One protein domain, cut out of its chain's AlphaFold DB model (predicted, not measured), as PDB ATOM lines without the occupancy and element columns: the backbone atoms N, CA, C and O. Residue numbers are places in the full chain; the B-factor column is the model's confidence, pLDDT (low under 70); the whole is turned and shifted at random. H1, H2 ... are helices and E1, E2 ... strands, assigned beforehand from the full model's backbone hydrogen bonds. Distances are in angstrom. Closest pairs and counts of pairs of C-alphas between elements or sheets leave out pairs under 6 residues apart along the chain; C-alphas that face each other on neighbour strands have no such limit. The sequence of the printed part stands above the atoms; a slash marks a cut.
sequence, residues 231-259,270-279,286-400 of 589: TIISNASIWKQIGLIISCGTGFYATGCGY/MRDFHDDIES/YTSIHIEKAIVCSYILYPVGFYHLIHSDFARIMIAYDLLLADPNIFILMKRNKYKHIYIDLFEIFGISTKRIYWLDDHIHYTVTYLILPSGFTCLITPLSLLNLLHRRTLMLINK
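AT A GLANCE: This is residues 231 to 259, 270 to 279 and 286 to 400 of the 589 residues of the protein "Hypothetical protein" of Didymodactylos carnosus (UniProt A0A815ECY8). A strongly twisted seven-strand sheet, whose long strands E1, E4 and E7 bend sharply, makes the largest part; H2 covers part of it, and H5 packs on H2 away from the sheet. H3 and H4 graze the sheet, and residues 274 to 279 of H1 stick out at the end of the long axis opposite H5. The printed part has 154 residues, with five named helices and seven named strands in the order E1 E2 E3 H1 E4 H2 H3 E5 H4 E6 E7 H5; the class is mixed, helices and strands. The mixed sheet runs E3 E2 E1 E7 E4 E5 E6. The whole is compact, with a radius of gyration of the C-alphas of 15.4 A, yet elongated, spanning 54 by 33 by 27 A.

HOW THE PARTS SIT: E1 (residues 231 to 239), E2 (243 to 246) and E3 (250 to 252) form a meander, each strand the antiparallel neighbour of the one before; N 237 and O 245 are 3.0 A apart, within hydrogen-bond range, while E2 and E3 have no such pair. E1 is antiparallel to E7 (364 to 374), with N 233 and O 371 2.8 A apart. E7 is parallel to E4 (287 to 296) at 9 degrees, with N 291 and O 367 2.8 A apart. E5 (331 to 335) is parallel to E4, with N 295 and O 331 2.8 A apart, and to edge strand E6 (357 to 360), with N 358 and O 332 2.8 A apart. H1 (270 to 279) is only just not on the sheet, with 4 pairs of C-alphas within 10 A. H2 (306 to 319) is on the sheet at a height of 9.6 A, making two layers, a helix on one face of a sheet. H3 (321 to 326) and H4 (340 to 349) only graze the sheet. E4, H2 H3, E5 and E5, H4, E6 are strand-helix-strand units, parallel neighbour strands with helices between, both crossovers right-handed. H5 (384 to 400) touches H2 with residues 386 to 390 alone, about perpendicular at 88 degrees; their closest C-alphas, of Ala 315 and Leu 386, are 5.8 A apart. H5 only just touches H4, with 3 pairs of C-alphas within 8 A, the closest being Ile 349 and Leu 397 at 6.6 A. Every O i to N i+4 pair is within hydrogen-bond range in H1, H3, H4 and H5; in H2, 7 of 10 are.

IN THESE COORDINATES: E1 begins at C-alpha 231 (182.776, 183.066, 187.114), is 18.9 A long and bends by 90 degrees at residue 234. E4, 19.7 A, bends by 100 degrees at residue 293, and E7, 22.5 A, by 93 degrees at residue 369. H2 is 19.2 A long, and H5, 24.2 A, ends at C-alpha 400 (208.270, 170.098, 174.262).

THE WHOLE: The C-alphas farthest apart, of Ser 279 and Asn 399, are 54.5 A apart. Residues 260 to 269 and 280 to 285 are not printed, with C-alpha gaps of 18.8 A and 16.2 A. Of the links that are printed whole, none is long. Mean pLDDT of the printed part is 80.4; residues 240 to 259, 270 to 279, 298 to 304 and 379 are under 70.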
ATOM      1  N   THR A 231     183.430 182.633 185.873       87.62
ATOM      2  CA  THR A 231     182.776 183.066 187.114       87.62
ATOM      3  C   THR A 231     183.144 182.101 188.234       87.62
ATOM      4  O   THR A 231     183.222 180.899 187.997       87.62
ATOM      5  N   ILE A 232     183.372 182.604 189.448       90.31
ATOM      6  CA  ILE A 232     183.542 181.768 190.644       90.31
ATOM      7  C   ILE A 232     182.253 181.840 191.454       90.31
ATOM      8  O   ILE A 232     181.752 182.923 191.743       90.31
ATOM      9  N   ILE A 233     181.723 180.678 191.805       88.81
ATOM     10  CA  ILE A 233     180.503 180.510 192.582       88.81
ATOM     11  C   ILE A 233     180.895 179.891 193.919       88.81
ATOM     12  O   ILE A 233     181.536 178.841 193.944       88.81
ATOM     13  N   SER A 234     180.486 180.516 195.020       91.31
ATOM     14  CA  SER A 234     180.711 179.956 196.353       91.31
ATOM     15  C   SER A 234     179.570 179.016 196.752       91.31
ATOM     16  O   SER A 234     178.410 179.320 196.480       91.31
ATOM     17  N   ASN A 235     179.888 177.907 197.420       90.50
ATOM     18  CA  ASN A 235     178.932 176.927 197.952       90.50
ATOM     19  C   ASN A 235     177.948 176.386 196.896       90.50
ATOM     20  O   ASN A 235     176.739 176.312 197.122       90.50
ATOM     21  N   ALA A 236     178.455 176.024 195.719       89.25
ATOM     22  CA  ALA A 236     177.642 175.458 194.653       89.25
ATOM     23  C   ALA A 236     177.156 174.041 195.000       89.25
ATOM     24  O   ALA A 236     177.884 173.250 195.600       89.25
ATOM     25  N   SER A 237     175.953 173.690 194.550       86.19
ATOM     26  CA  SER A 237     175.433 172.324 194.593       86.19
ATOM     27  C   SER A 237     175.208 171.815 193.168       86.19
ATOM     28  O   SER A 237     174.710 172.517 192.292       86.19
ATOM     29  N   ILE A 238     175.590 170.577 192.890       85.88
ATOM     30  CA  ILE A 238     175.489 169.996 191.550       85.88
ATOM     31  C   ILE A 238     174.653 168.731 191.655       85.88
ATOM     32  O   ILE A 238     175.020 167.790 192.365       85.88
ATOM     33  N   TRP A 239     173.517 168.744 190.960       76.06
ATOM     34  CA  TRP A 239     172.495 167.708 191.022       76.06
ATOM     35  C   TRP A 239     172.242 167.145 189.629       76.06
ATOM     36  O   TRP A 239     171.843 167.886 188.728       76.06
ATOM     37  N   LYS A 240     172.432 165.827 189.480       67.50
ATOM     38  CA  LYS A 240     172.356 165.099 188.200       67.50
ATOM     39  C   LYS A 240     173.289 165.699 187.119       67.50
ATOM     40  O   LYS A 240     173.846 166.784 187.246       67.50
ATOM     41  N   GLN A 241     173.474 165.011 185.995       58.53
ATOM     42  CA  GLN A 241     174.232 165.529 184.840       58.53
ATOM     43  C   GLN A 241     173.566 166.720 184.125       58.53
ATOM     44  O   GLN A 241     174.094 167.188 183.112       58.53
ATOM     45  N   ILE A 242     172.391 167.158 184.584       47.75
ATOM     46  CA  ILE A 242     171.459 167.979 183.810       47.75
ATOM     47  C   ILE A 242     171.462 169.442 184.288       47.75
ATOM     48  O   ILE A 242     171.320 170.329 183.457       47.75
ATOM     49  N   GLY A 243     171.729 169.747 185.568       53.44
ATOM     50  CA  GLY A 243     171.575 171.114 186.095       53.44
ATOM     51  C   GLY A 243     172.585 171.501 187.173       53.44
ATOM     52  O   GLY A 243     172.925 170.710 188.046       53.44
ATOM     53  N   LEU A 244     173.114 172.724 187.084       56.97
ATOM     54  CA  LEU A 244     173.933 173.324 188.136       56.97
ATOM     55  C   LEU A 244     172.986 174.105 189.051       56.97
ATOM     56  O   LEU A 244     172.298 175.016 188.589       56.97
ATOM     57  N   ILE A 245     172.937 173.768 190.340       53.22
ATOM     58  CA  ILE A 245     172.031 174.412 191.298       53.22
ATOM     59  C   ILE A 245     172.860 175.209 192.288       53.22
ATOM     60  O   ILE A 245     173.468 174.678 193.212       53.22
ATOM     61  N   ILE A 246     172.890 176.522 192.115       53.66
ATOM     62  CA  ILE A 246     173.634 177.367 193.038       53.66
ATOM     63  C   ILE A 246     172.790 177.549 194.304       53.66
ATOM     64  O   ILE A 246     171.649 178.016 194.255       53.66
ATOM     65  N   SER A 247     173.348 177.142 195.446       37.94
ATOM     66  CA  SER A 247     172.813 177.485 196.767       37.94
ATOM     67  C   SER A 247     172.625 179.007 196.843       37.94
ATOM     68  O   SER A 247     173.525 179.725 196.423       37.94
ATOM     69  N   CYS A 248     171.481 179.475 197.366       39.47
ATOM     70  CA  CYS A 248     170.936 180.861 197.381       39.47
ATOM     71  C   CYS A 248     169.733 181.140 196.444       39.47
ATOM     72  O   CYS A 248     169.405 182.296 196.187       39.47
ATOM     73  N   GLY A 249     169.023 180.116 195.952       34.88
ATOM     74  CA  GLY A 249     167.728 180.305 195.267       34.88
ATOM     75  C   GLY A 249     167.818 180.826 193.826       34.88
ATOM     76  O   GLY A 249     166.806 181.216 193.249       34.88
ATOM     77  N   THR A 250     169.012 180.819 193.226       40.41
ATOM     78  CA  THR A 250     169.232 181.147 191.809       40.41
ATOM     79  C   THR A 250     169.774 179.916 191.083       40.41
ATOM     80  O   THR A 250     170.911 179.503 191.294       40.41
ATOM     81  N   GLY A 251     168.960 179.299 190.226       43.12
ATOM     82  CA  GLY A 251     169.422 178.236 189.334       43.12
ATOM     83  C   GLY A 251     170.186 178.838 188.157       43.12
ATOM     84  O   GLY A 251     169.666 179.720 187.477       43.12
ATOM     85  N   PHE A 252     171.407 178.368 187.895       50.06
ATOM     86  CA  PHE A 252     172.132 178.724 186.677       50.06
ATOM     87  C   PHE A 252     172.132 177.528 185.747       50.06
ATOM     88  O   PHE A 252     172.833 176.543 185.963       50.06
ATOM     89  N   TYR A 253     171.355 177.632 184.677       48.84
ATOM     90  CA  TYR A 253     171.326 176.602 183.660       48.84
ATOM     91  C   TYR A 253     172.396 176.903 182.608       48.84
ATOM     92  O   TYR A 253     172.187 177.671 181.667       48.84
ATOM     93  N   ALA A 254     173.585 176.330 182.788       48.38
ATOM     94  CA  ALA A 254     174.649 176.412 181.798       48.38
ATOM     95  C   ALA A 254     174.316 175.486 180.617       48.38
ATOM     96  O   ALA A 254     174.862 174.394 180.497       48.38
ATOM     97  N   THR A 255     173.409 175.893 179.724       47.81
ATOM     98  CA  THR A 255     173.201 175.130 178.486       47.81
ATOM     99  C   THR A 255     174.471 175.212 177.640       47.81
ATOM    100  O   THR A 255     174.934 176.282 177.249       47.81
ATOM    101  N   GLY A 256     175.079 174.062 177.349       43.31
ATOM    102  CA  GLY A 256     176.320 173.987 176.573       43.31
ATOM    103  C   GLY A 256     176.205 174.442 175.108       43.31
ATOM    104  O   GLY A 256     177.198 174.394 174.389       43.31
ATOM    105  N   CYS A 257     175.027 174.871 174.641       44.81
ATOM    106  CA  CYS A 257     174.732 175.081 173.226       44.81
ATOM    107  C   CYS A 257     173.888 176.352 173.021       44.81
ATOM    108  O   CYS A 257     172.692 176.294 172.767       44.81
ATOM    109  N   GLY A 258     174.500 177.528 173.162       40.50
ATOM    110  CA  GLY A 258     173.776 178.805 173.119       40.50
ATOM    111  C   GLY A 258     173.229 179.273 171.755       40.50
ATOM    112  O   GLY A 258     172.996 180.465 171.627       40.50
ATOM    113  N   TYR A 259     173.030 178.406 170.750       34.47
ATOM    114  CA  TYR A 259     172.439 178.814 169.454       34.47
ATOM    115  C   TYR A 259     171.082 178.190 169.099       34.47
ATOM    116  O   TYR A 259     170.531 178.555 168.068       34.47
ATOM    117  N   MET A 270     163.824 172.524 183.555       54.78
ATOM    118  CA  MET A 270     163.265 173.060 184.797       54.78
ATOM    119  C   MET A 270     161.955 172.367 185.163       54.78
ATOM    120  O   MET A 270     161.743 172.162 186.348       54.78
ATOM    121  N   ARG A 271     161.111 171.984 184.192       62.12
ATOM    122  CA  ARG A 271     159.942 171.116 184.404       62.12
ATOM    123  C   ARG A 271     160.382 169.754 184.914       62.12
ATOM    124  O   ARG A 271     159.994 169.414 186.009       62.12
ATOM    125  N   ASP A 272     161.283 169.064 184.222       59.75
ATOM    126  CA  ASP A 272     161.848 167.780 184.649       59.75
ATOM    127  C   ASP A 272     162.460 167.889 186.055       59.75
ATOM    128  O   ASP A 272     162.301 166.994 186.875       59.75
ATOM    129  N   PHE A 273     163.125 169.007 186.366       60.31
ATOM    130  CA  PHE A 273     163.680 169.287 187.689       60.31
ATOM    131  C   PHE A 273     162.611 169.568 188.755       60.31
ATOM    132  O   PHE A 273     162.723 169.073 189.876       60.31
ATOM    133  N   HIS A 274     161.596 170.373 188.436       63.38
ATOM    134  CA  HIS A 274     160.473 170.653 189.327       63.38
ATOM    135  C   HIS A 274     159.662 169.390 189.572       63.38
ATOM    136  O   HIS A 274     159.431 169.050 190.724       63.38
ATOM    137  N   ASP A 275     159.324 168.660 188.516       66.00
ATOM    138  CA  ASP A 275     158.672 167.363 188.557       66.00
ATOM    139  C   ASP A 275     159.531 166.378 189.352       66.00
ATOM    140  O   ASP A 275     158.999 165.676 190.196       66.00
ATOM    141  N   ASP A 276     160.858 166.355 189.203       61.03
ATOM    142  CA  ASP A 276     161.741 165.530 190.036       61.03
ATOM    143  C   ASP A 276     161.699 165.922 191.520       61.03
ATOM    144  O   ASP A 276     161.731 165.037 192.375       61.03
ATOM    145  N   ILE A 277     161.653 167.218 191.845       62.56
ATOM    146  CA  ILE A 277     161.554 167.713 193.228       62.56
ATOM    147  C   ILE A 277     160.176 167.431 193.830       62.56
ATOM    148  O   ILE A 277     160.085 167.112 195.016       62.56
ATOM    149  N   GLU A 278     159.116 167.600 193.045       63.09
ATOM    150  CA  GLU A 278     157.726 167.510 193.490       63.09
ATOM    151  C   GLU A 278     157.218 166.063 193.494       63.09
ATOM    152  O   GLU A 278     156.481 165.681 194.403       63.09
ATOM    153  N   SER A 279     157.642 165.236 192.533       60.03
ATOM    154  CA  SER A 279     157.250 163.824 192.421       60.03
ATOM    155  C   SER A 279     158.134 162.874 193.230       60.03
ATOM    156  O   SER A 279     157.646 161.832 193.671       60.03
ATOM    157  N   TYR A 286     170.977 160.035 199.145       73.69
ATOM    158  CA  TYR A 286     172.021 160.313 198.156       73.69
ATOM    159  C   TYR A 286     173.368 160.366 198.866       73.69
ATOM    160  O   TYR A 286     173.534 161.097 199.846       73.69
ATOM    161  N   THR A 287     174.346 159.629 198.348       87.50
ATOM    162  CA  THR A 287     175.738 159.860 198.721       87.50
ATOM    163  C   THR A 287     176.085 161.291 198.326       87.50
ATOM    164  O   THR A 287     175.903 161.685 197.170       87.50
ATOM    165  N   SER A 288     176.546 162.076 199.297       90.31
ATOM    166  CA  SER A 288     177.026 163.430 199.043       90.31
ATOM    167  C   SER A 288     178.547 163.446 199.041       90.31
ATOM    168  O   SER A 288     179.178 162.848 199.912       90.31
ATOM    169  N   ILE A 289     179.130 164.102 198.043       93.75
ATOM    170  CA  ILE A 289     180.569 164.338 197.959       93.75
ATOM    171  C   ILE A 289     180.795 165.838 198.079       93.75
ATOM    172  O   ILE A 289     180.200 166.630 197.346       93.75
ATOM    173  N   HIS A 290     181.654 166.228 199.013       95.31
ATOM    174  CA  HIS A 290     182.109 167.601 199.145       95.31
ATOM    175  C   HIS A 290     183.448 167.783 198.432       95.31
ATOM    176  O   HIS A 290     184.350 166.962 198.585       95.31
ATOM    177  N   ILE A 291     183.569 168.855 197.655       96.06
ATOM    178  CA  ILE A 291     184.774 169.222 196.917       96.06
ATOM    179  C   ILE A 291     185.114 170.666 197.275       96.06
ATOM    180  O   ILE A 291     184.285 171.557 197.139       96.06
ATOM    181  N   GLU A 292     186.341 170.936 197.708       96.88
ATOM    182  CA  GLU A 292     186.706 172.300 198.102       96.88
ATOM    183  C   GLU A 292     186.707 173.250 196.892       96.88
ATOM    184  O   GLU A 292     186.027 174.274 196.883       96.88
ATOM    185  N   LYS A 293     187.436 172.895 195.830       97.12
ATOM    186  CA  LYS A 293     187.548 173.698 194.611       97.12
ATOM    187  C   LYS A 293     187.334 172.825 193.397       97.12
ATOM    188  O   LYS A 293     187.965 171.776 193.260       97.12
ATOM    189  N   ALA A 294     186.486 173.272 192.483       95.56
ATOM    190  CA  ALA A 294     186.271 172.542 191.250       95.56
ATOM    191  C   ALA A 294     186.016 173.463 190.064       95.56
ATOM    192  O   ALA A 294     185.512 174.567 190.217       95.56
ATOM    193  N   ILE A 295     186.325 172.985 188.866       92.75
ATOM    194  CA  ILE A 295     185.946 173.591 187.597       92.75
ATOM    195  C   ILE A 295     184.999 172.666 186.847       92.75
ATOM    196  O   ILE A 295     185.203 171.455 186.802       92.75
ATOM    197  N   VAL A 296     183.983 173.227 186.203       88.88
ATOM    198  CA  VAL A 296     183.041 172.456 185.382       88.88
ATOM    199  C   VAL A 296     183.373 172.641 183.907       88.88
ATOM    200  O   VAL A 296     183.309 173.754 183.391       88.88
ATOM    201  N   CYS A 297     183.719 171.549 183.217       78.81
ATOM    202  CA  CYS A 297     184.207 171.623 181.831       78.81
ATOM    203  C   CYS A 297     183.176 171.229 180.765       78.81
ATOM    204  O   CYS A 297     183.193 171.795 179.677       78.81
ATOM    205  N   SER A 298     182.266 170.297 181.060       69.25
ATOM    206  CA  SER A 298     181.313 169.753 180.080       69.25
ATOM    207  C   SER A 298     179.887 169.811 180.620       69.25
ATOM    208  O   SER A 298     179.575 169.105 181.577       69.25
ATOM    209  N   TYR A 299     179.017 170.578 179.956       61.81
ATOM    210  CA  TYR A 299     177.578 170.681 180.270       61.81
ATOM    211  C   TYR A 299     176.665 170.333 179.086       61.81
ATOM    212  O   TYR A 299     175.488 170.693 179.049       61.81
ATOM    213  N   ILE A 300     177.203 169.686 178.052       57.84
ATOM    214  CA  ILE A 300     176.426 169.446 176.839       57.84
ATOM    215  C   ILE A 300     175.432 168.304 177.092       57.84
ATOM    216  O   ILE A 300     175.806 167.160 177.350       57.84
ATOM    217  N   LEU A 301     174.144 168.651 177.022       57.62
ATOM    218  CA  LEU A 301     173.007 167.726 177.079       57.62
ATOM    219  C   LEU A 301     172.935 166.818 175.842       57.62
ATOM    220  O   LEU A 301     172.440 165.698 175.925       57.62
ATOM    221  N   TYR A 302     173.469 167.273 174.708       59.09
ATOM    222  CA  TYR A 302     173.544 166.490 173.477       59.09
ATOM    223  C   TYR A 302     174.618 165.395 173.544       59.09
ATOM    224  O   TYR A 302     175.628 165.570 174.232       59.09
ATOM    225  N   PRO A 303     174.448 164.276 172.805       52.66
ATOM    226  CA  PRO A 303     175.472 163.248 172.684       52.66
ATOM    227  C   PRO A 303     176.807 163.895 172.314       52.66
ATOM    228  O   PRO A 303     176.974 164.460 171.234       52.66
ATOM    229  N   VAL A 304     177.736 163.823 173.268       62.47
ATOM    230  CA  VAL A 304     179.039 164.489 173.268       62.47
ATOM    231  C   VAL A 304     179.867 163.919 172.127       62.47
ATOM    232  O   VAL A 304     180.564 162.934 172.312       62.47
ATOM    233  N   GLY A 305     179.728 164.447 170.913       82.19
ATOM    234  CA  GLY A 305     180.594 164.086 169.795       82.19
ATOM    235  C   GLY A 305     182.015 164.593 170.036       82.19
ATOM    236  O   GLY A 305     182.207 165.604 170.706       82.19
ATOM    237  N   PHE A 306     183.010 163.937 169.438       88.25
ATOM    238  CA  PHE A 306     184.410 164.379 169.501       88.25
ATOM    239  C   PHE A 306     184.600 165.851 169.074       88.25
ATOM    240  O   PHE A 306     185.418 166.561 169.650       88.25
ATOM    241  N   TYR A 307     183.768 166.345 168.148       89.19
ATOM    242  CA  TYR A 307     183.701 167.767 167.806       89.19
ATOM    243  C   TYR A 307     183.430 168.653 169.028       89.19
ATOM    244  O   TYR A 307     184.196 169.567 169.314       89.19
ATOM    245  N   HIS A 308     182.359 168.369 169.774       86.75
ATOM    246  CA  HIS A 308     181.976 169.148 170.949       86.75
ATOM    247  C   HIS A 308     183.025 169.069 172.055       86.75
ATOM    248  O   HIS A 308     183.310 170.077 172.696       86.75
ATOM    249  N   LEU A 309     183.648 167.905 172.211       87.38
ATOM    250  CA  LEU A 309     184.739 167.699 173.153       87.38
ATOM    251  C   LEU A 309     185.892 168.679 172.902       87.38
ATOM    252  O   LEU A 309     186.255 169.433 173.796       87.38
ATOM    253  N   ILE A 310     186.430 168.731 171.682       88.19
ATOM    254  CA  ILE A 310     187.559 169.617 171.356       88.19
ATOM    255  C   ILE A 310     187.115 171.082 171.314       88.19
ATOM    256  O   ILE A 310     187.761 171.964 171.877       88.19
ATOM    257  N   HIS A 311     186.006 171.345 170.628       85.62
ATOM    258  CA  HIS A 311     185.610 172.692 170.243       85.62
ATOM    259  C   HIS A 311     184.892 173.450 171.360       85.62
ATOM    260  O   HIS A 311     185.026 174.668 171.442       85.62
ATOM    261  N   SER A 312     184.132 172.754 172.207       83.75
ATOM    262  CA  SER A 312     183.419 173.348 173.340       83.75
ATOM    263  C   SER A 312     184.156 173.096 174.641       83.75
ATOM    264  O   SER A 312     184.676 174.028 175.249       83.75
ATOM    265  N   ASP A 313     184.226 171.840 175.063       86.31
ATOM    266  CA  ASP A 313     184.605 171.523 176.439       86.31
ATOM    267  C   ASP A 313     186.091 171.817 176.668       86.31
ATOM    268  O   ASP A 313     186.481 172.477 177.632       86.31
ATOM    269  N   PHE A 314     186.934 171.430 175.715       88.06
ATOM    270  CA  PHE A 314     188.370 171.616 175.828       88.06
ATOM    271  C   PHE A 314     188.824 173.054 175.545       88.06
ATOM    272  O   PHE A 314     189.704 173.578 176.228       88.06
ATOM    273  N   ALA A 315     188.160 173.761 174.630       85.62
ATOM    274  CA  ALA A 315     188.375 175.198 174.467       85.62
ATOM    275  C   ALA A 315     187.980 176.000 175.727       85.62
ATOM    276  O   ALA A 315     188.631 177.000 176.031       85.62
ATOM    277  N   ARG A 316     186.985 175.552 176.511       85.00
ATOM    278  CA  ARG A 316     186.672 176.131 177.834       85.00
ATOM    279  C   ARG A 316     187.746 175.826 178.869       85.00
ATOM    280  O   ARG A 316     188.109 176.715 179.629       85.00
ATOM    281  N   ILE A 317     188.311 174.619 178.867       87.56
ATOM    282  CA  ILE A 317     189.459 174.290 179.729       87.56
ATOM    283  C   ILE A 317     190.621 175.249 179.458       87.56
ATOM    284  O   ILE A 317     191.263 175.704 180.398       87.56
ATOM    285  N   MET A 318     190.851 175.642 178.200       90.75
ATOM    286  CA  MET A 318     191.911 176.604 177.867       90.75
ATOM    287  C   MET A 318     191.741 177.967 178.538       90.75
ATOM    288  O   MET A 318     192.737 178.632 178.813       90.75
ATOM    289  N   ILE A 319     190.515 178.374 178.850       89.69
ATOM    290  CA  ILE A 319     190.245 179.621 179.568       89.69
ATOM    291  C   ILE A 319     190.820 179.577 180.990       89.69
ATOM    292  O   ILE A 319     191.375 180.561 181.469       89.69
ATOM    293  N   ALA A 320     190.696 178.431 181.656       90.62
ATOM    294  CA  ALA A 320     191.101 178.236 183.045       90.62
ATOM    295  C   ALA A 320     192.364 177.372 183.182       90.62
ATOM    296  O   ALA A 320     192.690 176.909 184.271       90.62
ATOM    297  N   TYR A 321     193.077 177.133 182.084       93.62
ATOM    298  CA  TYR A 321     194.226 176.235 182.061       93.62
ATOM    299  C   TYR A 321     195.337 176.689 183.006       93.62
ATOM    300  O   TYR A 321     195.844 175.885 183.778       93.62
ATOM    301  N   ASP A 322     195.673 177.982 183.000       93.12
ATOM    302  CA  ASP A 322     196.728 178.504 183.875       93.12
ATOM    303  C   ASP A 322     196.325 178.397 185.353       93.12
ATOM    304  O   ASP A 322     197.166 178.138 186.205       93.12
ATOM    305  N   LEU A 323     195.025 178.510 185.652       94.12
ATOM    306  CA  LEU A 323     194.483 178.296 186.992       94.12
ATOM    307  C   LEU A 323     194.586 176.818 187.405       94.12
ATOM    308  O   LEU A 323     194.987 176.521 188.526       94.12
ATOM    309  N   LEU A 324     194.289 175.894 186.487       95.06
ATOM    310  CA  LEU A 324     194.471 174.460 186.713       95.06
ATOM    311  C   LEU A 324     195.939 174.093 186.944       95.06
ATOM    312  O   LEU A 324     196.211 173.225 187.769       95.06
ATOM    313  N   LEU A 325     196.879 174.735 186.250       93.50
ATOM    314  CA  LEU A 325     198.308 174.530 186.484       93.50
ATOM    315  C   LEU A 325     198.782 175.139 187.808       93.50
ATOM    316  O   LEU A 325     199.608 174.535 188.488       93.50
ATOM    317  N   ALA A 326     198.277 176.320 188.167       95.69
ATOM    318  CA  ALA A 326     198.698 177.037 189.366       95.69
ATOM    319  C   ALA A 326     198.180 176.401 190.666       95.69
ATOM    320  O   ALA A 326     198.876 176.443 191.676       95.69
ATOM    321  N   ASP A 327     196.977 175.818 190.650       97.19
ATOM    322  CA  ASP A 327     196.384 175.158 191.816       97.19
ATOM    323  C   ASP A 327     196.048 173.686 191.493       97.19
ATOM    324  O   ASP A 327     195.025 173.406 190.848       97.19
ATOM    325  N   PRO A 328     196.882 172.719 191.931       95.81
ATOM    326  CA  PRO A 328     196.643 171.296 191.701       95.81
ATOM    327  C   PRO A 328     195.424 170.756 192.462       95.81
ATOM    328  O   PRO A 328     194.935 169.684 192.109       95.81
ATOM    329  N   ASN A 329     194.892 171.496 193.443       96.75
ATOM    330  CA  ASN A 329     193.729 171.084 194.234       96.75
ATOM    331  C   ASN A 329     192.394 171.410 193.555       96.75
ATOM    332  O   ASN A 329     191.340 171.006 194.040       96.75
ATOM    333  N   ILE A 330     192.405 172.129 192.426       96.75
ATOM    334  CA  ILE A 330     191.184 172.348 191.647       96.75
ATOM    335  C   ILE A 330     190.832 171.053 190.920       96.75
ATOM    336  O   ILE A 330     191.542 170.628 190.003       96.75
ATOM    337  N   PHE A 331     189.714 170.443 191.296       96.56
ATOM    338  CA  PHE A 331     189.180 169.272 190.615       96.56
ATOM    339  C   PHE A 331     188.438 169.649 189.336       96.56
ATOM    340  O   PHE A 331     187.878 170.731 189.214       96.56
ATOM    341  N   ILE A 332     188.408 168.747 188.364       93.81
ATOM    342  CA  ILE A 332     187.761 168.944 187.072       93.81
ATOM    343  C   ILE A 332     186.520 168.064 187.018       93.81
ATOM    344  O   ILE A 332     186.608 166.842 186.943       93.81
ATOM    345  N   LEU A 333     185.351 168.692 187.054       92.25
ATOM    346  CA  LEU A 333     184.068 168.008 187.014       92.25
ATOM    347  C   LEU A 333     183.649 167.792 185.563       92.25
ATOM    348  O   LEU A 333     183.529 168.743 184.777       92.25
ATOM    349  N   MET A 334     183.422 166.529 185.207       88.50
ATOM    350  CA  MET A 334     183.104 166.124 183.842       88.50
ATOM    351  C   MET A 334     181.960 165.132 183.795       88.50
ATOM    352  O   MET A 334     181.922 164.161 184.545       88.50
ATOM    353  N   LYS A 335     181.061 165.315 182.830       85.69
ATOM    354  CA  LYS A 335     180.047 164.315 182.508       85.69
ATOM    355  C   LYS A 335     180.706 163.067 181.918       85.69
ATOM    356  O   LYS A 335     181.508 163.161 180.981       85.69
ATOM    357  N   ARG A 336     180.332 161.891 182.434       84.69
ATOM    358  CA  ARG A 336     180.725 160.606 181.839       84.69
ATOM    359  C   ARG A 336     180.286 160.563 180.379       84.69
ATOM    360  O   ARG A 336     179.132 160.815 180.050       84.69
ATOM    361  N   ASN A 337     181.218 160.244 179.490       83.69
ATOM    362  CA  ASN A 337     180.944 160.097 178.066       83.69
ATOM    363  C   ASN A 337     181.836 159.009 177.457       83.69
ATOM    364  O   ASN A 337     182.874 158.637 178.010       83.69
ATOM    365  N   LYS A 338     181.440 158.504 176.284       86.19
ATOM    366  CA  LYS A 338     182.166 157.437 175.574       86.19
ATOM    367  C   LYS A 338     183.586 157.827 175.130       86.19
ATOM    368  O   LYS A 338     184.394 156.950 174.843       86.19
ATOM    369  N   TYR A 339     183.902 159.120 175.113       86.44
ATOM    370  CA  TYR A 339     185.211 159.670 174.761       86.44
ATOM    371  C   TYR A 339     186.078 159.984 175.993       86.44
ATOM    372  O   TYR A 339     187.042 160.736 175.887       86.44
ATOM    373  N   LYS A 340     185.787 159.392 177.165       88.88
ATOM    374  CA  LYS A 340     186.578 159.585 178.399       88.88
ATOM    375  C   LYS A 340     188.089 159.381 178.214       88.88
ATOM    376  O   LYS A 340     188.874 160.081 178.836       88.88
ATOM    377  N   HIS A 341     188.488 158.444 177.354       89.75
ATOM    378  CA  HIS A 341     189.894 158.144 177.077       89.75
ATOM    379  C   HIS A 341     190.575 159.296 176.328       89.75
ATOM    380  O   HIS A 341     191.686 159.662 176.666       89.75
ATOM    381  N   ILE A 342     189.867 159.950 175.403       88.56
ATOM    382  CA  ILE A 342     190.363 161.140 174.700       88.56
ATOM    383  C   ILE A 342     190.554 162.305 175.673       88.56
ATOM    384  O   ILE A 342     191.523 163.047 175.559       88.56
ATOM    385  N   TYR A 343     189.639 162.480 176.633       88.69
ATOM    386  CA  TYR A 343     189.816 163.480 177.688       88.69
ATOM    387  C   TYR A 343     191.084 163.221 178.490       88.69
ATOM    388  O   TYR A 343     191.858 164.147 178.691       88.69
ATOM    389  N   ILE A 344     191.291 161.976 178.917       91.25
ATOM    390  CA  ILE A 344     192.491 161.554 179.644       91.25
ATOM    391  C   ILE A 344     193.746 161.887 178.831       91.25
ATOM    392  O   ILE A 344     194.582 162.635 179.327       91.25
ATOM    393  N   ASP A 345     193.809 161.459 177.566       90.50
ATOM    394  CA  ASP A 345     194.943 161.736 176.676       90.50
ATOM    395  C   ASP A 345     195.192 163.248 176.528       90.50
ATOM    396  O   ASP A 345     196.329 163.713 176.589       90.50
ATOM    397  N   LEU A 346     194.131 164.047 176.368       90.25
ATOM    398  CA  LEU A 346     194.244 165.504 176.316       90.25
ATOM    399  C   LEU A 346     194.770 166.076 177.633       90.25
ATOM    400  O   LEU A 346     195.697 166.871 177.610       90.25
ATOM    401  N   PHE A 347     194.222 165.710 178.787       92.25
ATOM    402  CA  PHE A 347     194.718 166.245 180.057       92.25
ATOM    403  C   PHE A 347     196.180 165.876 180.304       92.25
ATOM    404  O   PHE A 347     196.944 166.740 180.734       92.25
ATOM    405  N   GLU A 348     196.589 164.662 179.941       90.94
ATOM    406  CA  GLU A 348     197.982 164.224 180.016       90.94
ATOM    407  C   GLU A 348     198.899 165.058 179.113       90.94
ATOM    408  O   GLU A 348     199.906 165.571 179.602       90.94
ATOM    409  N   ILE A 349     198.520 165.304 177.847       89.50
ATOM    410  CA  ILE A 349     199.252 166.216 176.939       89.50
ATOM    411  C   ILE A 349     199.426 167.597 177.580       89.50
ATOM    412  O   ILE A 349     200.445 168.260 177.407       89.50
ATOM    413  N   PHE A 350     198.416 168.044 178.322       90.75
ATOM    414  CA  PHE A 350     198.382 169.348 178.965       90.75
ATOM    415  C   PHE A 350     199.027 169.390 180.353       90.75
ATOM    416  O   PHE A 350     199.015 170.451 180.982       90.75
ATOM    417  N   GLY A 351     199.626 168.289 180.816       91.88
ATOM    418  CA  GLY A 351     200.275 168.207 182.126       91.88
ATOM    419  C   GLY A 351     199.294 168.307 183.297       91.88
ATOM    420  O   GLY A 351     199.682 168.659 184.408       91.88
ATOM    421  N   ILE A 352     198.011 168.030 183.062       94.12
ATOM    422  CA  ILE A 352     196.975 168.022 184.090       94.12
ATOM    423  C   ILE A 352     196.779 166.581 184.556       94.12
ATOM    424  O   ILE A 352     196.403 165.707 183.779       94.12
ATOM    425  N   SER A 353     196.993 166.340 185.851       94.88
ATOM    426  CA  SER A 353     196.782 165.018 186.446       94.88
ATOM    427  C   SER A 353     195.336 164.551 186.275       94.88
ATOM    428  O   SER A 353     194.392 165.212 186.713       94.88
ATOM    429  N   THR A 354     195.162 163.366 185.697       94.44
ATOM    430  CA  THR A 354     193.854 162.739 185.458       94.44
ATOM    431  C   THR A 354     193.167 162.310 186.756       94.44
ATOM    432  O   THR A 354     191.944 162.189 186.785       94.44
ATOM    433  N   LYS A 355     193.918 162.199 187.865       95.38
ATOM    434  CA  LYS A 355     193.376 162.007 189.223       95.38
ATOM    435  C   LYS A 355     192.495 163.170 189.684       95.38
ATOM    436  O   LYS A 355     191.690 163.006 190.593       95.38
ATOM    437  N   ARG A 356     192.636 164.341 189.058       95.25
ATOM    438  CA  ARG A 356     191.815 165.520 189.350       95.25
ATOM    439  C   ARG A 356     190.454 165.468 188.662       95.25
ATOM    440  O   ARG A 356     189.632 166.341 188.910       95.25
ATOM    441  N   ILE A 357     190.206 164.497 187.784       93.31
ATOM    442  CA  ILE A 357     188.950 164.409 187.039       93.31
ATOM    443  C   ILE A 357     187.911 163.662 187.876       93.31
ATOM    444  O   ILE A 357     188.017 162.454 188.085       93.31
ATOM    445  N   TYR A 358     186.860 164.369 188.286       92.50
ATOM    446  CA  TYR A 358     185.657 163.762 188.842       92.50
ATOM    447  C   TYR A 358     184.625 163.552 187.742       92.50
ATOM    448  O   TYR A 358     184.026 164.488 187.205       92.50
ATOM    449  N   TRP A 359     184.404 162.282 187.426       91.12
ATOM    450  CA  TRP A 359     183.357 161.856 186.516       91.12
ATOM    451  C   TRP A 359     182.010 161.876 187.230       91.12
ATOM    452  O   TRP A 359     181.713 160.966 188.006       91.12
ATOM    453  N   LEU A 360     181.208 162.898 186.938       88.88
ATOM    454  CA  LEU A 360     179.898 163.108 187.537       88.88
ATOM    455  C   LEU A 360     179.009 161.873 187.352       88.88
ATOM    456  O   LEU A 360     178.922 161.293 186.263       88.88
ATOM    457  N   ASP A 361     178.354 161.503 188.445       87.12
ATOM    458  CA  ASP A 361     177.439 160.373 188.564       87.12
ATOM    459  C   ASP A 361     176.051 160.921 188.896       87.12
ATOM    460  O   ASP A 361     175.927 161.784 189.766       87.12
ATOM    461  N   ASP A 362     175.026 160.446 188.194       83.44
ATOM    462  CA  ASP A 362     173.655 160.943 188.346       83.44
ATOM    463  C   ASP A 362     173.045 160.611 189.715       83.44
ATOM    464  O   ASP A 362     172.042 161.209 190.105       83.44
ATOM    465  N   HIS A 363     173.664 159.693 190.459       85.62
ATOM    466  CA  HIS A 363     173.226 159.257 191.782       85.62
ATOM    467  C   HIS A 363     174.024 159.883 192.933       85.62
ATOM    468  O   HIS A 363     173.862 159.470 194.080       85.62
ATOM    469  N   ILE A 364     174.899 160.852 192.658       87.56
ATOM    470  CA  ILE A 364     175.709 161.523 193.680       87.56
ATOM    471  C   ILE A 364     175.377 163.013 193.684       87.56
ATOM    472  O   ILE A 364     175.354 163.664 192.641       87.56
ATOM    473  N   HIS A 365     175.152 163.562 194.876       88.31
ATOM    474  CA  HIS A 365     175.032 165.003 195.069       88.31
ATOM    475  C   HIS A 365     176.414 165.585 195.364       88.31
ATOM    476  O   HIS A 365     177.052 165.218 196.351       88.31
ATOM    477  N   TYR A 366     176.881 166.504 194.525       91.06
ATOM    478  CA  TYR A 366     178.168 167.159 194.734       91.06
ATOM    479  C   TYR A 366     177.946 168.542 195.337       91.06
ATOM    480  O   TYR A 366     177.169 169.333 194.809       91.06
ATOM    481  N   THR A 367     178.653 168.854 196.415       93.00
ATOM    482  CA  THR A 367     178.742 170.219 196.949       93.00
ATOM    483  C   THR A 367     180.147 170.742 196.706       93.00
ATOM    484  O   THR A 367     181.113 170.005 196.891       93.00
ATOM    485  N   VAL A 368     180.270 171.988 196.254       94.38
ATOM    486  CA  VAL A 368     181.553 172.598 195.903       94.38
ATOM    487  C   VAL A 368     181.708 173.945 196.597       94.38
ATOM    488  O   VAL A 368     180.900 174.840 196.354       94.38
ATOM    489  N   THR A 369     182.740 174.127 197.426       95.62
ATOM    490  CA  THR A 369     182.950 175.412 198.127       95.62
ATOM    491  C   THR A 369     183.265 176.531 197.144       95.62
ATOM    492  O   THR A 369     182.677 177.600 197.255       95.62
ATOM    493  N   TYR A 370     184.120 176.280 196.149       94.69
ATOM    494  CA  TYR A 370     184.448 177.232 195.086       94.69
ATOM    495  C   TYR A 370     184.355 176.569 193.716       94.69
ATOM    496  O   TYR A 370     185.245 175.829 193.288       94.69
ATOM    497  N   LEU A 371     183.266 176.846 193.009       93.31
ATOM    498  CA  LEU A 371     183.025 176.344 191.669       93.31
ATOM    499  C   LEU A 371     183.415 177.385 190.620       93.31
ATOM    500  O   LEU A 371     182.794 178.438 190.505       93.31
ATOM    501  N   ILE A 372     184.416 177.063 189.813       91.94
ATOM    502  CA  ILE A 372     184.829 177.834 188.647       91.94
ATOM    503  C   ILE A 372     183.972 177.398 187.458       91.94
ATOM    504  O   ILE A 372     183.963 176.233 187.055       91.94
ATOM    505  N   LEU A 373     183.271 178.358 186.871       89.25
ATOM    506  CA  LEU A 373     182.433 178.176 185.700       89.25
ATOM    507  C   LEU A 373     183.008 178.997 184.539       89.25
ATOM    508  O   LEU A 373     182.790 180.211 184.485       89.25
ATOM    509  N   PRO A 374     183.763 178.375 183.614       87.38
ATOM    510  CA  PRO A 374     184.227 179.036 182.403       87.38
ATOM    511  C   PRO A 374     183.061 179.593 181.604       87.38
ATOM    512  O   PRO A 374     182.012 178.953 181.495       87.38
ATOM    513  N   SER A 375     183.263 180.764 181.009       83.56
ATOM    514  CA  SER A 375     182.253 181.394 180.175       83.56
ATOM    515  C   SER A 375     181.840 180.452 179.049       83.56
ATOM    516  O   SER A 375     182.660 179.957 178.268       83.56
ATOM    517  N   GLY A 376     180.538 180.183 178.993       73.75
ATOM    518  CA  GLY A 376     179.947 179.421 177.912       73.75
ATOM    519  C   GLY A 376     180.030 180.213 176.615       73.75
ATOM    520  O   GLY A 376     179.832 181.424 176.586       73.75
ATOM    521  N   PHE A 377     180.286 179.512 175.525       76.31
ATOM    522  CA  PHE A 377     180.018 180.010 174.187       76.31
ATOM    523  C   PHE A 377     179.088 179.033 173.501       76.31
ATOM    524  O   PHE A 377     178.900 177.883 173.926       76.31
ATOM    525  N   THR A 378     178.457 179.533 172.457       73.56
ATOM    526  CA  THR A 378     177.494 178.757 171.721       73.56
ATOM    527  C   THR A 378     178.216 177.610 171.039       73.56
ATOM    528  O   THR A 378     179.291 177.770 170.452       73.56
ATOM    529  N   CYS A 379     177.643 176.412 171.154       68.25
ATOM    530  CA  CYS A 379     178.045 175.316 170.293       68.25
ATOM    531  C   CYS A 379     178.104 175.873 168.866       68.25
ATOM    532  O   CYS A 379     177.256 176.684 168.493       68.25
ATOM    533  N   LEU A 380     179.096 175.445 168.083       72.25
ATOM    534  CA  LEU A 380     179.302 175.852 166.685       72.25
ATOM    535  C   LEU A 380     180.061 177.160 166.477       72.25
ATOM    536  O   LEU A 380     180.708 177.271 165.444       72.25
ATOM    537  N   ILE A 381     180.071 178.097 167.427       80.31
ATOM    538  CA  ILE A 381     180.776 179.379 167.273       80.31
ATOM    539  C   ILE A 381     181.773 179.549 168.417       80.31
ATOM    540  O   ILE A 381     181.576 180.346 169.335       80.31
ATOM    541  N   THR A 382     182.861 178.778 168.382       81.69
ATOM    542  CA  THR A 382     183.937 178.992 169.350       81.69
ATOM    543  C   THR A 382     184.683 180.258 168.966       81.69
ATOM    544  O   THR A 382     185.087 180.401 167.809       81.69
ATOM    545  N   PRO A 383     184.897 181.179 169.919       86.44
ATOM    546  CA  PRO A 383     185.698 182.361 169.674       86.44
ATOM    547  C   PRO A 383     187.057 182.001 169.071       86.44
ATOM    548  O   PRO A 383     187.780 181.145 169.587       86.44
ATOM    549  N   LEU A 384     187.426 182.711 168.007       86.81
ATOM    550  CA  LEU A 384     188.715 182.584 167.325       86.81
ATOM    551  C   LEU A 384     189.900 182.586 168.306       86.81
ATOM    552  O   LEU A 384     190.827 181.784 168.189       86.81
ATOM    553  N   SER A 385     189.862 183.469 169.304       88.38
ATOM    554  CA  SER A 385     190.894 183.565 170.338       88.38
ATOM    555  C   SER A 385     191.082 182.256 171.112       88.38
ATOM    556  O   SER A 385     192.222 181.871 171.361       88.38
ATOM    557  N   LEU A 386     190.001 181.540 171.436       89.06
ATOM    558  CA  LEU A 386     190.060 180.278 172.176       89.06
ATOM    559  C   LEU A 386     190.561 179.123 171.314       89.06
ATOM    560  O   LEU A 386     191.384 178.342 171.782       89.06
ATOM    561  N   LEU A 387     190.144 179.042 170.046       89.56
ATOM    562  CA  LEU A 387     190.688 178.041 169.120       89.56
ATOM    563  C   LEU A 387     192.181 178.261 168.865       89.56
ATOM    564  O   LEU A 387     192.953 177.305 168.841       89.56
ATOM    565  N   ASN A 388     192.613 179.517 168.738       90.06
ATOM    566  CA  ASN A 388     194.032 179.847 168.614       90.06
ATOM    567  C   ASN A 388     194.817 179.520 169.887       90.06
ATOM    568  O   ASN A 388     195.950 179.044 169.790       90.06
ATOM    569  N   LEU A 389     194.234 179.765 171.062       90.75
ATOM    570  CA  LEU A 389     194.849 179.430 172.344       90.75
ATOM    571  C   LEU A 389     195.013 177.915 172.498       90.75
ATOM    572  O   LEU A 389     196.112 177.458 172.812       90.75
ATOM    573  N   LEU A 390     193.956 177.154 172.197       91.88
ATOM    574  CA  LEU A 390     193.972 175.694 172.152       91.88
ATOM    575  C   LEU A 390     195.080 175.190 171.226       91.88
ATOM    576  O   LEU A 390     195.988 174.493 171.667       91.88
ATOM    577  N   HIS A 391     195.054 175.625 169.966       92.50
ATOM    578  CA  HIS A 391     196.036 175.249 168.957       92.50
ATOM    579  C   HIS A 391     197.479 175.501 169.417       92.50
ATOM    580  O   HIS A 391     198.318 174.602 169.373       92.50
ATOM    581  N   ARG A 392     197.780 176.724 169.875       91.19
ATOM    582  CA  ARG A 392     199.138 177.109 170.286       91.19
ATOM    583  C   ARG A 392     199.621 176.278 171.467       91.19
ATOM    584  O   ARG A 392     200.735 175.766 171.412       91.19
ATOM    585  N   ARG A 393     198.798 176.122 172.508       91.38
ATOM    586  CA  ARG A 393     199.189 175.362 173.702       91.38
ATOM    587  C   ARG A 393     199.416 173.892 173.386       91.38
ATOM    588  O   ARG A 393     200.468 173.374 173.745       91.38
ATOM    589  N   THR A 394     198.504 173.259 172.647       91.44
ATOM    590  CA  THR A 394     198.667 171.864 172.220       91.44
ATOM    591  C   THR A 394     199.993 171.661 171.491       91.44
ATOM    592  O   THR A 394     200.757 170.767 171.841       91.44
ATOM    593  N   LEU A 395     200.316 172.512 170.513       89.88
ATOM    594  CA  LEU A 395     201.560 172.372 169.754       89.88
ATOM    595  C   LEU A 395     202.809 172.678 170.576       89.88
ATOM    596  O   LEU A 395     203.837 172.034 170.379       89.88
ATOM    597  N   MET A 396     202.749 173.652 171.486       89.94
ATOM    598  CA  MET A 396     203.860 173.925 172.397       89.94
ATOM    599  C   MET A 396     204.184 172.699 173.249       89.94
ATOM    600  O   MET A 396     205.355 172.377 173.410       89.94
ATOM    601  N   LEU A 397     203.166 172.009 173.762       88.62
ATOM    602  CA  LEU A 397     203.328 170.833 174.615       88.62
ATOM    603  C   LEU A 397     203.826 169.620 173.825       88.62
ATOM    604  O   LEU A 397     204.847 169.041 174.179       88.62
ATOM    605  N   ILE A 398     203.208 169.329 172.677       87.31
ATOM    606  CA  ILE A 398     203.629 168.224 171.802       87.31
ATOM    607  C   ILE A 398     205.079 168.394 171.324       87.31
ATOM    608  O   ILE A 398     205.809 167.415 171.181       87.31
ATOM    609  N   ASN A 399     205.519 169.630 171.069       83.06
ATOM    610  CA  ASN A 399     206.898 169.897 170.663       83.06
ATOM    611  C   ASN A 399     207.885 169.893 171.836       83.06
ATOM    612  O   ASN A 399     209.073 169.651 171.614       83.06
ATOM    613  N   LYS A 400     207.427 170.167 173.065       72.12
ATOM    614  CA  LYS A 400     208.270 170.098 174.262       72.12
ATOM    615  C   LYS A 400     208.664 168.665 174.595       72.12
ATOM    616  O   LYS A 400     209.807 168.481 174.974       72.12
TER     617      LYS A 400